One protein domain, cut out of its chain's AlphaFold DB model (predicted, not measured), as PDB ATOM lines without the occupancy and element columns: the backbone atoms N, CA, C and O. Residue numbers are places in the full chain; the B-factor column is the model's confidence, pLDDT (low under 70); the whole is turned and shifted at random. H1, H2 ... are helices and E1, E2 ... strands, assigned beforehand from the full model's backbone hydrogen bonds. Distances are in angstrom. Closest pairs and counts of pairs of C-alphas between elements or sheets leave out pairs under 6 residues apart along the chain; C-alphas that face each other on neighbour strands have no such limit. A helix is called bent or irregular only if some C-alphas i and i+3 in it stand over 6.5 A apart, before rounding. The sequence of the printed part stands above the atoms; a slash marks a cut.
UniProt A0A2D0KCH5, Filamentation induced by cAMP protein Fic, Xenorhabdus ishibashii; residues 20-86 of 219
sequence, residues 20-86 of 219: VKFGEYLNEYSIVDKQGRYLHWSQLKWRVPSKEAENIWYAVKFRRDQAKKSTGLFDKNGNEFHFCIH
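AT A GLANCE: This is residues 20 to 86 of the 219 residues of the protein "Filamentation induced by cAMP protein Fic" of Xenorhabdus ishibashii (UniProt A0A2D0KCH5). A two-stranded hairpin, E1 and E2, makes one end of an elongated domain, and the longest helix, H3, leads from it into a helical head where H1 and H2 lie on opposite sides of H3. A long loop, residues 27 to 40, joins H1 to H2. The printed part has 67 residues, with three named helices and then two strands along the chain, an antiparallel sheet in the order E1, E2, and a mixed class of helices and strands. It is only just loose, close to compact, with a radius of gyration of the C-alphas of 13.2 A and spans of 36 by 23 by 22 A.

HOW THE PARTS SIT: Look first at E1, residues 68 to 74, and E2, residues 80 to 84, an antiparallel hairpin at 152 degrees; N 69 and O 83 are 2.7 A apart and N 81 and O 73 are 2.9 A apart, within hydrogen-bond range. Next find H3, residues 53 to 66; its closest C-alphas to E2 are those of Arg 64 and Cys 84, 6.6 A apart. H1, residues 20 to 26, touches H3, closest at the C-alphas of Phe 22 and Asn 55, 4.8 A, and about perpendicular, only just, at 70.3 degrees. H2, residues 41 to 44, only just touches H3, with 3 pairs of C-alphas within 8 A, closest Trp 41 and Trp 57 at 7.0 A; H3 does so with residues 53 to 57 alone. H1 and H2 are apart, and both are apart from E1 and E2. In H3 every O i to N i+4 pair is within hydrogen-bond range; in H1 0 of 3 are, beside 2 of 4 O i to N i+3 pairs, and H2 is too short for an i+4 pair.

IN THESE COORDINATES: Find C-alpha 68 at (-28.424, -35.962, 35.603); from there E1 runs 14.6 A to C-alpha 74, and E2 runs 13.2 A from C-alpha 80 to C-alpha 84 at (-28.488, -31.655, 37.476). H3 spans 20.0 A, from C-alpha 53 at (-27.447, -40.535, 56.969) to C-alpha 66. H1 spans 10.7 A and is irregular, with C-alphas 21 and 24 7.2 A apart; H2 spans 5.0 A.

THE WHOLE: The two C-alphas farthest apart, those of Pro 49 and Lys 76, are 36.8 A apart. The link from H1 to H2 is long, that from H2 to H3 is short, and those from H3 to E1 and from E1 to E2 are tight. The printed part has no cut, and no printed residue is under 70 in pLDDT.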
ATOM      1  N   VAL A  20     -33.383 -52.008  48.901       80.31
ATOM      2  CA  VAL A  20     -34.264 -52.215  50.056       80.31
ATOM      3  C   VAL A  20     -33.873 -51.280  51.202       80.31
ATOM      4  O   VAL A  20     -34.749 -50.736  51.864       80.31
ATOM      5  N   LYS A  21     -32.573 -51.022  51.396       82.62
ATOM      6  CA  LYS A  21     -32.067 -50.200  52.509       82.62
ATOM      7  C   LYS A  21     -32.312 -48.707  52.375       82.62
ATOM      8  O   LYS A  21     -32.407 -48.031  53.392       82.62
ATOM      9  N   PHE A  22     -32.352 -48.173  51.154       86.88
ATOM     10  CA  PHE A  22     -32.566 -46.736  50.961       86.88
ATOM     11  C   PHE A  22     -33.917 -46.384  50.336       86.88
ATOM     12  O   PHE A  22     -34.300 -45.213  50.329       86.88
ATOM     13  N   GLY A  23     -34.642 -47.377  49.815       88.38
ATOM     14  CA  GLY A  23     -35.908 -47.184  49.115       88.38
ATOM     15  C   GLY A  23     -36.970 -46.490  49.966       88.38
ATOM     16  O   GLY A  23     -37.702 -45.650  49.448       88.38
ATOM     17  N   GLU A  24     -37.006 -46.758  51.275       91.50
ATOM     18  CA  GLU A  24     -37.942 -46.107  52.205       91.50
ATOM     19  C   GLU A  24     -37.763 -44.581  52.266       91.50
ATOM     20  O   GLU A  24     -38.739 -43.834  52.357       91.50
ATOM     21  N   TYR A  25     -36.531 -44.097  52.093       93.62
ATOM     22  CA  TYR A  25     -36.205 -42.673  52.130       93.62
ATOM     23  C   TYR A  25     -36.539 -41.943  50.825       93.62
ATOM     24  O   TYR A  25     -36.560 -40.714  50.810       93.62
ATOM     25  N   LEU A  26     -36.837 -42.651  49.730       91.44
ATOM     26  CA  LEU A  26     -37.137 -42.027  48.433       91.44
ATOM     27  C   LEU A  26     -38.434 -41.211  48.426       91.44
ATOM     28  O   LEU A  26     -38.615 -40.395  47.518       91.44
ATOM     29  N   ASN A  27     -39.326 -41.445  49.392       90.06
ATOM     30  CA  ASN A  27     -40.571 -40.693  49.555       90.06
ATOM     31  C   ASN A  27     -40.360 -39.375  50.306       90.06
ATOM     32  O   ASN A  27     -41.025 -38.387  50.006       90.06
ATOM     33  N   GLU A  28     -39.441 -39.348  51.274       91.75
ATOM     34  CA  GLU A  28     -39.179 -38.155  52.082       91.75
ATOM     35  C   GLU A  28     -38.048 -37.286  51.512       91.75
ATOM     36  O   GLU A  28     -38.088 -36.056  51.621       91.75
ATOM     37  N   TYR A  29     -37.046 -37.905  50.887       93.88
ATOM     38  CA  TYR A  29     -35.840 -37.232  50.426       93.88
ATOM     39  C   TYR A  29     -35.786 -37.150  48.898       93.88
ATOM     40  O   TYR A  29     -35.919 -38.139  48.176       93.88
ATOM     41  N   SER A  30     -35.548 -35.933  48.407       93.50
ATOM     42  CA  SER A  30     -35.449 -35.604  46.983       93.50
ATOM     43  C   SER A  30     -34.052 -35.066  46.636       93.50
ATOM     44  O   SER A  30     -33.119 -35.122  47.436       93.50
ATOM     45  N   ILE A  31     -33.882 -34.544  45.421       94.44
ATOM     46  CA  ILE A  31     -32.628 -33.954  44.917       94.44
ATOM     47  C   ILE A  31     -32.134 -32.809  45.821       94.44
ATOM     48  O   ILE A  31     -30.922 -32.634  46.025       94.44
ATOM     49  N   VAL A  32     -33.086 -32.049  46.363       94.31
ATOM     50  CA  VAL A  32     -32.903 -30.962  47.328       94.31
ATOM     51  C   VAL A  32     -33.714 -31.237  48.589       94.31
ATOM     52  O   VAL A  32     -34.650 -32.034  48.574       94.31
ATOM     53  N   ASP A  33     -33.349 -30.579  49.687       93.38
ATOM     54  CA  ASP A  33     -34.127 -30.666  50.922       93.38
ATOM     55  C   ASP A  33     -35.437 -29.856  50.856       93.38
ATOM     56  O   ASP A  33     -35.710 -29.147  49.886       93.38
ATOM     57  N   LYS A  34     -36.235 -29.910  51.932       91.38
ATOM     58  CA  LYS A  34     -37.518 -29.188  52.056       91.38
ATOM     59  C   LYS A  34     -37.380 -27.655  51.941       91.38
ATOM     60  O   LYS A  34     -38.376 -26.970  51.756       91.38
ATOM     61  N   GLN A  35     -36.162 -27.111  52.046       91.88
ATOM     62  CA  GLN A  35     -35.848 -25.684  51.884       91.88
ATOM     63  C   GLN A  35     -35.270 -25.368  50.492       91.88
ATOM     64  O   GLN A  35     -34.829 -24.248  50.238       91.88
ATOM     65  N   GLY A  36     -35.220 -26.348  49.584       91.88
ATOM     66  CA  GLY A  36     -34.671 -26.195  48.242       91.88
ATOM     67  C   GLY A  36     -33.141 -26.129  48.192       91.88
ATOM     68  O   GLY A  36     -32.586 -25.682  47.183       91.88
ATOM     69  N   ARG A  37     -32.432 -26.547  49.248       92.75
ATOM     70  CA  ARG A  37     -30.963 -26.535  49.307       92.75
ATOM     71  C   ARG A  37     -30.386 -27.797  48.667       92.75
ATOM     72  O   ARG A  37     -30.742 -28.917  49.035       92.75
ATOM     73  N   TYR A  38     -29.432 -27.618  47.755       92.94
ATOM     74  CA  TYR A  38     -28.655 -28.714  47.173       92.94
ATOM     75  C   TYR A  38     -27.482 -29.065  48.098       92.94
ATOM     76  O   TYR A  38     -26.371 -28.563  47.949       92.94
ATOM     77  N   LEU A  39     -27.752 -29.883  49.117       94.00
ATOM     78  CA  LEU A  39     -26.761 -30.192  50.149       94.00
ATOM     79  C   LEU A  39     -25.707 -31.190  49.648       94.00
ATOM     80  O   LEU A  39     -26.032 -32.209  49.025       94.00
ATOM     81  N   HIS A  40     -24.442 -30.902  49.959       92.75
ATOM     82  CA  HIS A  40     -23.344 -31.865  49.867       92.75
ATOM     83  C   HIS A  40     -23.358 -32.817  51.081       92.75
ATOM     84  O   HIS A  40     -23.925 -32.481  52.123       92.75
ATOM     85  N   TRP A  41     -22.709 -33.983  50.978       94.06
ATOM     86  CA  TRP A  41     -22.618 -34.982  52.056       94.06
ATOM     87  C   TRP A  41     -22.174 -34.378  53.393       94.06
ATOM     88  O   TRP A  41     -22.832 -34.575  54.415       94.06
ATOM     89  N   SER A  42     -21.118 -33.560  53.361       92.50
ATOM     90  CA  SER A  42     -20.557 -32.891  54.542       92.50
ATOM     91  C   SER A  42     -21.563 -32.010  55.292       92.50
ATOM     92  O   SER A  42     -21.361 -31.711  56.465       92.50
ATOM     93  N   GLN A  43     -22.653 -31.599  54.640       94.19
ATOM     94  CA  GLN A  43     -23.736 -30.830  55.242       94.19
ATOM     95  C   GLN A  43     -24.939 -31.706  55.594       94.19
ATOM     96  O   GLN A  43     -25.561 -31.487  56.635       94.19
ATOM     97  N   LEU A  44     -25.282 -32.662  54.728       94.81
ATOM     98  CA  LEU A  44     -26.454 -33.517  54.884       94.81
ATOM     99  C   LEU A  44     -26.344 -34.402  56.123       94.81
ATOM    100  O   LEU A  44     -27.295 -34.461  56.894       94.81
ATOM    101  N   LYS A  45     -25.180 -35.019  56.362       94.25
ATOM    102  CA  LYS A  45     -24.991 -35.983  57.460       94.25
ATOM    103  C   LYS A  45     -25.270 -35.422  58.862       94.25
ATOM    104  O   LYS A  45     -25.574 -36.177  59.771       94.25
ATOM    105  N   TRP A  46     -25.173 -34.101  59.027       93.94
ATOM    106  CA  TRP A  46     -25.450 -33.398  60.286       93.94
ATOM    107  C   TRP A  46     -26.888 -32.871  60.391       93.94
ATOM    108  O   TRP A  46     -27.256 -32.282  61.401       93.94
ATOM    109  N   ARG A  47     -27.681 -33.008  59.326       94.12
ATOM    110  CA  ARG A  47     -29.056 -32.491  59.210       94.12
ATOM    111  C   ARG A  47     -30.104 -33.601  59.197       94.12
ATOM    112  O   ARG A  47     -31.289 -33.306  59.080       94.12
ATOM    113  N   VAL A  48     -29.668 -34.853  59.288       94.31
ATOM    114  CA  VAL A  48     -30.504 -36.056  59.305       94.31
ATOM    115  C   VAL A  48     -30.029 -36.982  60.431       94.31
ATOM    116  O   VAL A  48     -28.913 -36.790  60.924       94.31
ATOM    117  N   PRO A  49     -30.831 -37.971  60.862       94.62
ATOM    118  CA  PRO A  49     -30.404 -38.925  61.880       94.62
ATOM    119  C   PRO A  49     -29.100 -39.631  61.481       94.62
ATOM    120  O   PRO A  49     -29.023 -40.274  60.436       94.62
ATOM    121  N   SER A  50     -28.061 -39.538  62.318       91.81
ATOM    122  CA  SER A  50     -26.703 -39.978  61.956       91.81
ATOM    123  C   SER A  50     -26.604 -41.458  61.572       91.81
ATOM    124  O   SER A  50     -25.765 -41.813  60.753       91.81
ATOM    125  N   LYS A  51     -27.459 -42.317  62.146       92.44
ATOM    126  CA  LYS A  51     -27.506 -43.759  61.838       92.44
ATOM    127  C   LYS A  51     -28.045 -44.055  60.435       92.44
ATOM    128  O   LYS A  51     -27.746 -45.103  59.882       92.44
ATOM    129  N   GLU A  52     -28.825 -43.135  59.881       93.25
ATOM    130  CA  GLU A  52     -29.554 -43.291  58.618       93.25
ATOM    131  C   GLU A  52     -28.950 -42.429  57.504       93.25
ATOM    132  O   GLU A  52     -29.295 -42.575  56.335       93.25
ATOM    133  N   ALA A  53     -28.021 -41.534  57.860       94.12
ATOM    134  CA  ALA A  53     -27.447 -40.535  56.969       94.12
ATOM    135  C   ALA A  53     -26.914 -41.122  55.658       94.12
ATOM    136  O   ALA A  53     -27.103 -40.519  54.605       94.12
ATOM    137  N   GLU A  54     -26.273 -42.289  55.710       93.19
ATOM    138  CA  GLU A  54     -25.740 -42.968  54.528       93.19
ATOM    139  C   GLU A  54     -26.853 -43.460  53.589       93.19
ATOM    140  O   GLU A  54     -26.817 -43.160  52.396       93.19
ATOM    141  N   ASN A  55     -27.890 -44.120  54.117       93.12
ATOM    142  CA  ASN A  55     -29.035 -44.566  53.316       93.12
ATOM    143  C   ASN A  55     -29.803 -43.372  52.734       93.12
ATOM    144  O   ASN A  55     -30.142 -43.358  51.551       93.12
ATOM    145  N   ILE A  56     -30.000 -42.317  53.525       95.12
ATOM    146  CA  ILE A  56     -30.605 -41.068  53.052       95.12
ATOM    147  C   ILE A  56     -29.750 -40.439  51.941       95.12
ATOM    148  O   ILE A  56     -30.274 -39.987  50.923       95.12
ATOM    149  N   TRP A  57     -28.423 -40.430  52.092       95.00
ATOM    150  CA  TRP A  57     -27.513 -39.948  51.057       95.00
ATOM    151  C   TRP A  57     -27.622 -40.766  49.770       95.00
ATOM    152  O   TRP A  57     -27.640 -40.177  48.687       95.00
ATOM    153  N   TYR A  58     -27.756 -42.091  49.867       93.50
ATOM    154  CA  TYR A  58     -28.002 -42.947  48.709       93.50
ATOM    155  C   TYR A  58     -29.324 -42.621  48.017       93.50
ATOM    156  O   TYR A  58     -29.323 -42.468  46.796       93.50
ATOM    157  N   ALA A  59     -30.406 -42.386  48.763       94.00
ATOM    158  CA  ALA A  59     -31.675 -41.935  48.192       94.00
ATOM    159  C   ALA A  59     -31.527 -40.606  47.425       94.00
ATOM    160  O   ALA A  59     -31.929 -40.501  46.262       94.00
ATOM    161  N   VAL A  60     -30.865 -39.609  48.022       94.56
ATOM    162  CA  VAL A  60     -30.609 -38.303  47.386       94.56
ATOM    163  C   VAL A  60     -29.735 -38.446  46.136       94.56
ATOM    164  O   VAL A  60     -30.028 -37.860  45.090       94.56
ATOM    165  N   LYS A  61     -28.652 -39.225  46.213       92.56
ATOM    166  CA  LYS A  61     -27.747 -39.464  45.082       92.56
ATOM    167  C   LYS A  61     -28.424 -40.238  43.959       92.56
ATOM    168  O   LYS A  61     -28.196 -39.891  42.806       92.56
ATOM    169  N   PHE A  62     -29.275 -41.207  44.278       91.94
ATOM    170  CA  PHE A  62     -30.069 -41.950  43.306       91.94
ATOM    171  C   PHE A  62     -31.029 -41.029  42.539       91.94
ATOM    172  O   PHE A  62     -31.079 -41.073  41.312       91.94
ATOM    173  N   ARG A  63     -31.732 -40.122  43.233       91.88
ATOM    174  CA  ARG A  63     -32.585 -39.105  42.587       91.88
ATOM    175  C   ARG A  63     -31.779 -38.147  41.702       91.88
ATOM    176  O   ARG A  63     -32.199 -37.840  40.592       91.88
ATOM    177  N   ARG A  64     -30.611 -37.698  42.175       92.69
ATOM    178  CA  ARG A  64     -29.689 -36.841  41.403       92.69
ATOM    179  C   ARG A  64     -29.170 -37.532  40.151       92.69
ATOM    180  O   ARG A  64     -29.032 -36.875  39.128       92.69
ATOM    181  N   ASP A  65     -28.879 -38.826  40.237       90.31
ATOM    182  CA  ASP A  65     -28.395 -39.604  39.101       90.31
ATOM    183  C   ASP A  65     -29.471 -39.762  38.023       90.31
ATOM    184  O   ASP A  65     -29.186 -39.553  36.852       90.31
ATOM    185  N   GLN A  66     -30.724 -40.010  38.419       90.38
ATOM    186  CA  GLN A  66     -31.853 -40.060  37.482       90.38
ATOM    187  C   GLN A  66     -32.118 -38.726  36.774       90.38
ATOM    188  O   GLN A  66     -32.569 -38.715  35.633       90.38
ATOM    189  N   ALA A  67     -31.847 -37.603  37.441       91.94
ATOM    190  CA  ALA A  67     -32.039 -36.262  36.890       91.94
ATOM    191  C   ALA A  67     -30.773 -35.680  36.233       91.94
ATOM    192  O   ALA A  67     -30.760 -34.506  35.840       91.94
ATOM    193  N   LYS A  68     -29.688 -36.460  36.141       92.19
ATOM    194  CA  LYS A  68     -28.424 -35.962  35.603       92.19
ATOM    195  C   LYS A  68     -28.527 -35.734  34.097       92.19
ATOM    196  O   LYS A  68     -29.123 -36.511  33.356       92.19
ATOM    197  N   LYS A  69     -27.880 -34.672  33.645       93.44
ATOM    198  CA  LYS A  69     -27.664 -34.339  32.245       93.44
ATOM    199  C   LYS A  69     -26.218 -34.656  31.897       93.44
ATOM    200  O   LYS A  69     -25.294 -34.218  32.590       93.44
ATOM    201  N   SER A  70     -26.069 -35.441  30.836       92.56
ATOM    202  CA  SER A  70     -24.795 -35.760  30.205       92.56
ATOM    203  C   SER A  70     -24.154 -34.481  29.663       92.56
ATOM    204  O   SER A  70     -24.848 -33.595  29.159       92.56
ATOM    205  N   THR A  71     -22.834 -34.375  29.800       93.19
ATOM    206  CA  THR A  71     -22.053 -33.279  29.202       93.19
ATOM    207  C   THR A  71     -21.254 -33.742  27.991       93.19
ATOM    208  O   THR A  71     -20.779 -32.904  27.228       93.19
ATOM    209  N   GLY A  72     -21.069 -35.059  27.824       93.12
ATOM    210  CA  GLY A  72     -20.146 -35.623  26.839       93.12
ATOM    211  C   GLY A  72     -18.666 -35.390  27.173       93.12
ATOM    212  O   GLY A  72     -17.802 -35.722  26.364       93.12
ATOM    213  N   LEU A  73     -18.358 -34.822  28.345       92.88
ATOM    214  CA  LEU A  73     -16.998 -34.622  28.832       92.88
ATOM    215  C   LEU A  73     -16.618 -35.769  29.765       92.88
ATOM    216  O   LEU A  73     -17.374 -36.118  30.671       92.88
ATOM    217  N   PHE A  74     -15.416 -36.308  29.585       93.44
ATOM    218  CA  PHE A  74     -14.915 -37.445  30.352       93.44
ATOM    219  C   PHE A  74     -13.589 -37.109  31.022       93.44
ATOM    220  O   PHE A  74     -12.760 -36.382  30.470       93.44
ATOM    221  N   ASP A  75     -13.381 -37.645  32.221       88.88
ATOM    222  CA  ASP A  75     -12.069 -37.634  32.853       88.88
ATOM    223  C   ASP A  75     -11.117 -38.654  32.194       88.88
ATOM    224  O   ASP A  75     -11.498 -39.465  31.347       88.88
ATOM    225  N   LYS A  76      -9.849 -38.646  32.619       88.56
ATOM    226  CA  LYS A  76      -8.808 -39.566  32.124       88.56
ATOM    227  C   LYS A  76      -9.090 -41.058  32.367       88.56
ATOM    228  O   LYS A  76      -8.405 -41.896  31.796       88.56
ATOM    229  N   ASN A  77     -10.040 -41.380  33.242       90.62
ATOM    230  CA  ASN A  77     -10.450 -42.743  33.563       90.62
ATOM    231  C   ASN A  77     -11.769 -43.122  32.862       90.62
ATOM    232  O   ASN A  77     -12.288 -44.207  33.109       90.62
ATOM    233  N   GLY A  78     -12.323 -42.243  32.018       90.00
ATOM    234  CA  GLY A  78     -13.591 -42.460  31.326       90.00
ATOM    235  C   GLY A  78     -14.835 -42.182  32.173       90.00
ATOM    236  O   GLY A  78     -15.928 -42.578  31.775       90.00
ATOM    237  N   ASN A  79     -14.715 -41.511  33.324       88.19
ATOM    238  CA  ASN A  79     -15.887 -41.089  34.092       88.19
ATOM    239  C   ASN A  79     -16.478 -39.819  33.485       88.19
ATOM    240  O   ASN A  79     -15.772 -38.828  33.296       88.19
ATOM    241  N   GLU A  80     -17.780 -39.833  33.218       91.94
ATOM    242  CA  GLU A  80     -18.465 -38.686  32.635       91.94
ATOM    243  C   GLU A  80     -18.750 -37.583  33.669       91.94
ATOM    244  O   GLU A  80     -19.316 -37.831  34.745       91.94
ATOM    245  N   PHE A  81     -18.439 -36.339  33.307       92.44
ATOM    246  CA  PHE A  81     -18.953 -35.171  34.008       92.44
ATOM    247  C   PHE A  81     -20.447 -35.015  33.723       92.44
ATOM    248  O   PHE A  81     -20.908 -35.084  32.586       92.44
ATOM    249  N   HIS A  82     -21.218 -34.768  34.772       92.38
ATOM    250  CA  HIS A  82     -22.659 -34.596  34.682       92.38
ATOM    251  C   HIS A  82     -23.108 -33.498  35.638       92.38
ATOM    252  O   HIS A  82     -22.444 -33.192  36.630       92.38
ATOM    253  N   PHE A  83     -24.265 -32.919  35.352       92.25
ATOM    254  CA  PHE A  83     -24.889 -31.916  36.206       92.25
ATOM    255  C   PHE A  83     -26.387 -32.177  36.321       92.25
ATOM    256  O   PHE A  83     -26.950 -32.948  35.555       92.25
ATOM    257  N   CYS A  84     -27.047 -31.543  37.281       91.38
ATOM    258  CA  CYS A  84     -28.488 -31.655  37.476       91.38
ATOM    259  C   CYS A  84     -29.085 -30.249  37.505       91.38
ATOM    260  O   CYS A  84     -28.553 -29.375  38.190       91.38
ATOM    261  N   ILE A  85     -30.203 -30.044  36.807       89.75
ATOM    262  CA  ILE A  85     -31.045 -28.855  36.979       89.75
ATOM    263  C   ILE A  85     -32.260 -29.307  37.776       89.75
ATOM    264  O   ILE A  85     -33.033 -30.123  37.292       89.75
ATOM    265  N   HIS A  86     -32.371 -28.839  39.013       89.94
ATOM    266  CA  HIS A  86     -33.489 -29.148  39.901       89.94
ATOM    267  C   HIS A  86     -34.389 -27.920  40.060       89.94
ATOM    268  O   HIS A  86     -33.917 -26.795  39.904       89.94
TER     269      HIS A  86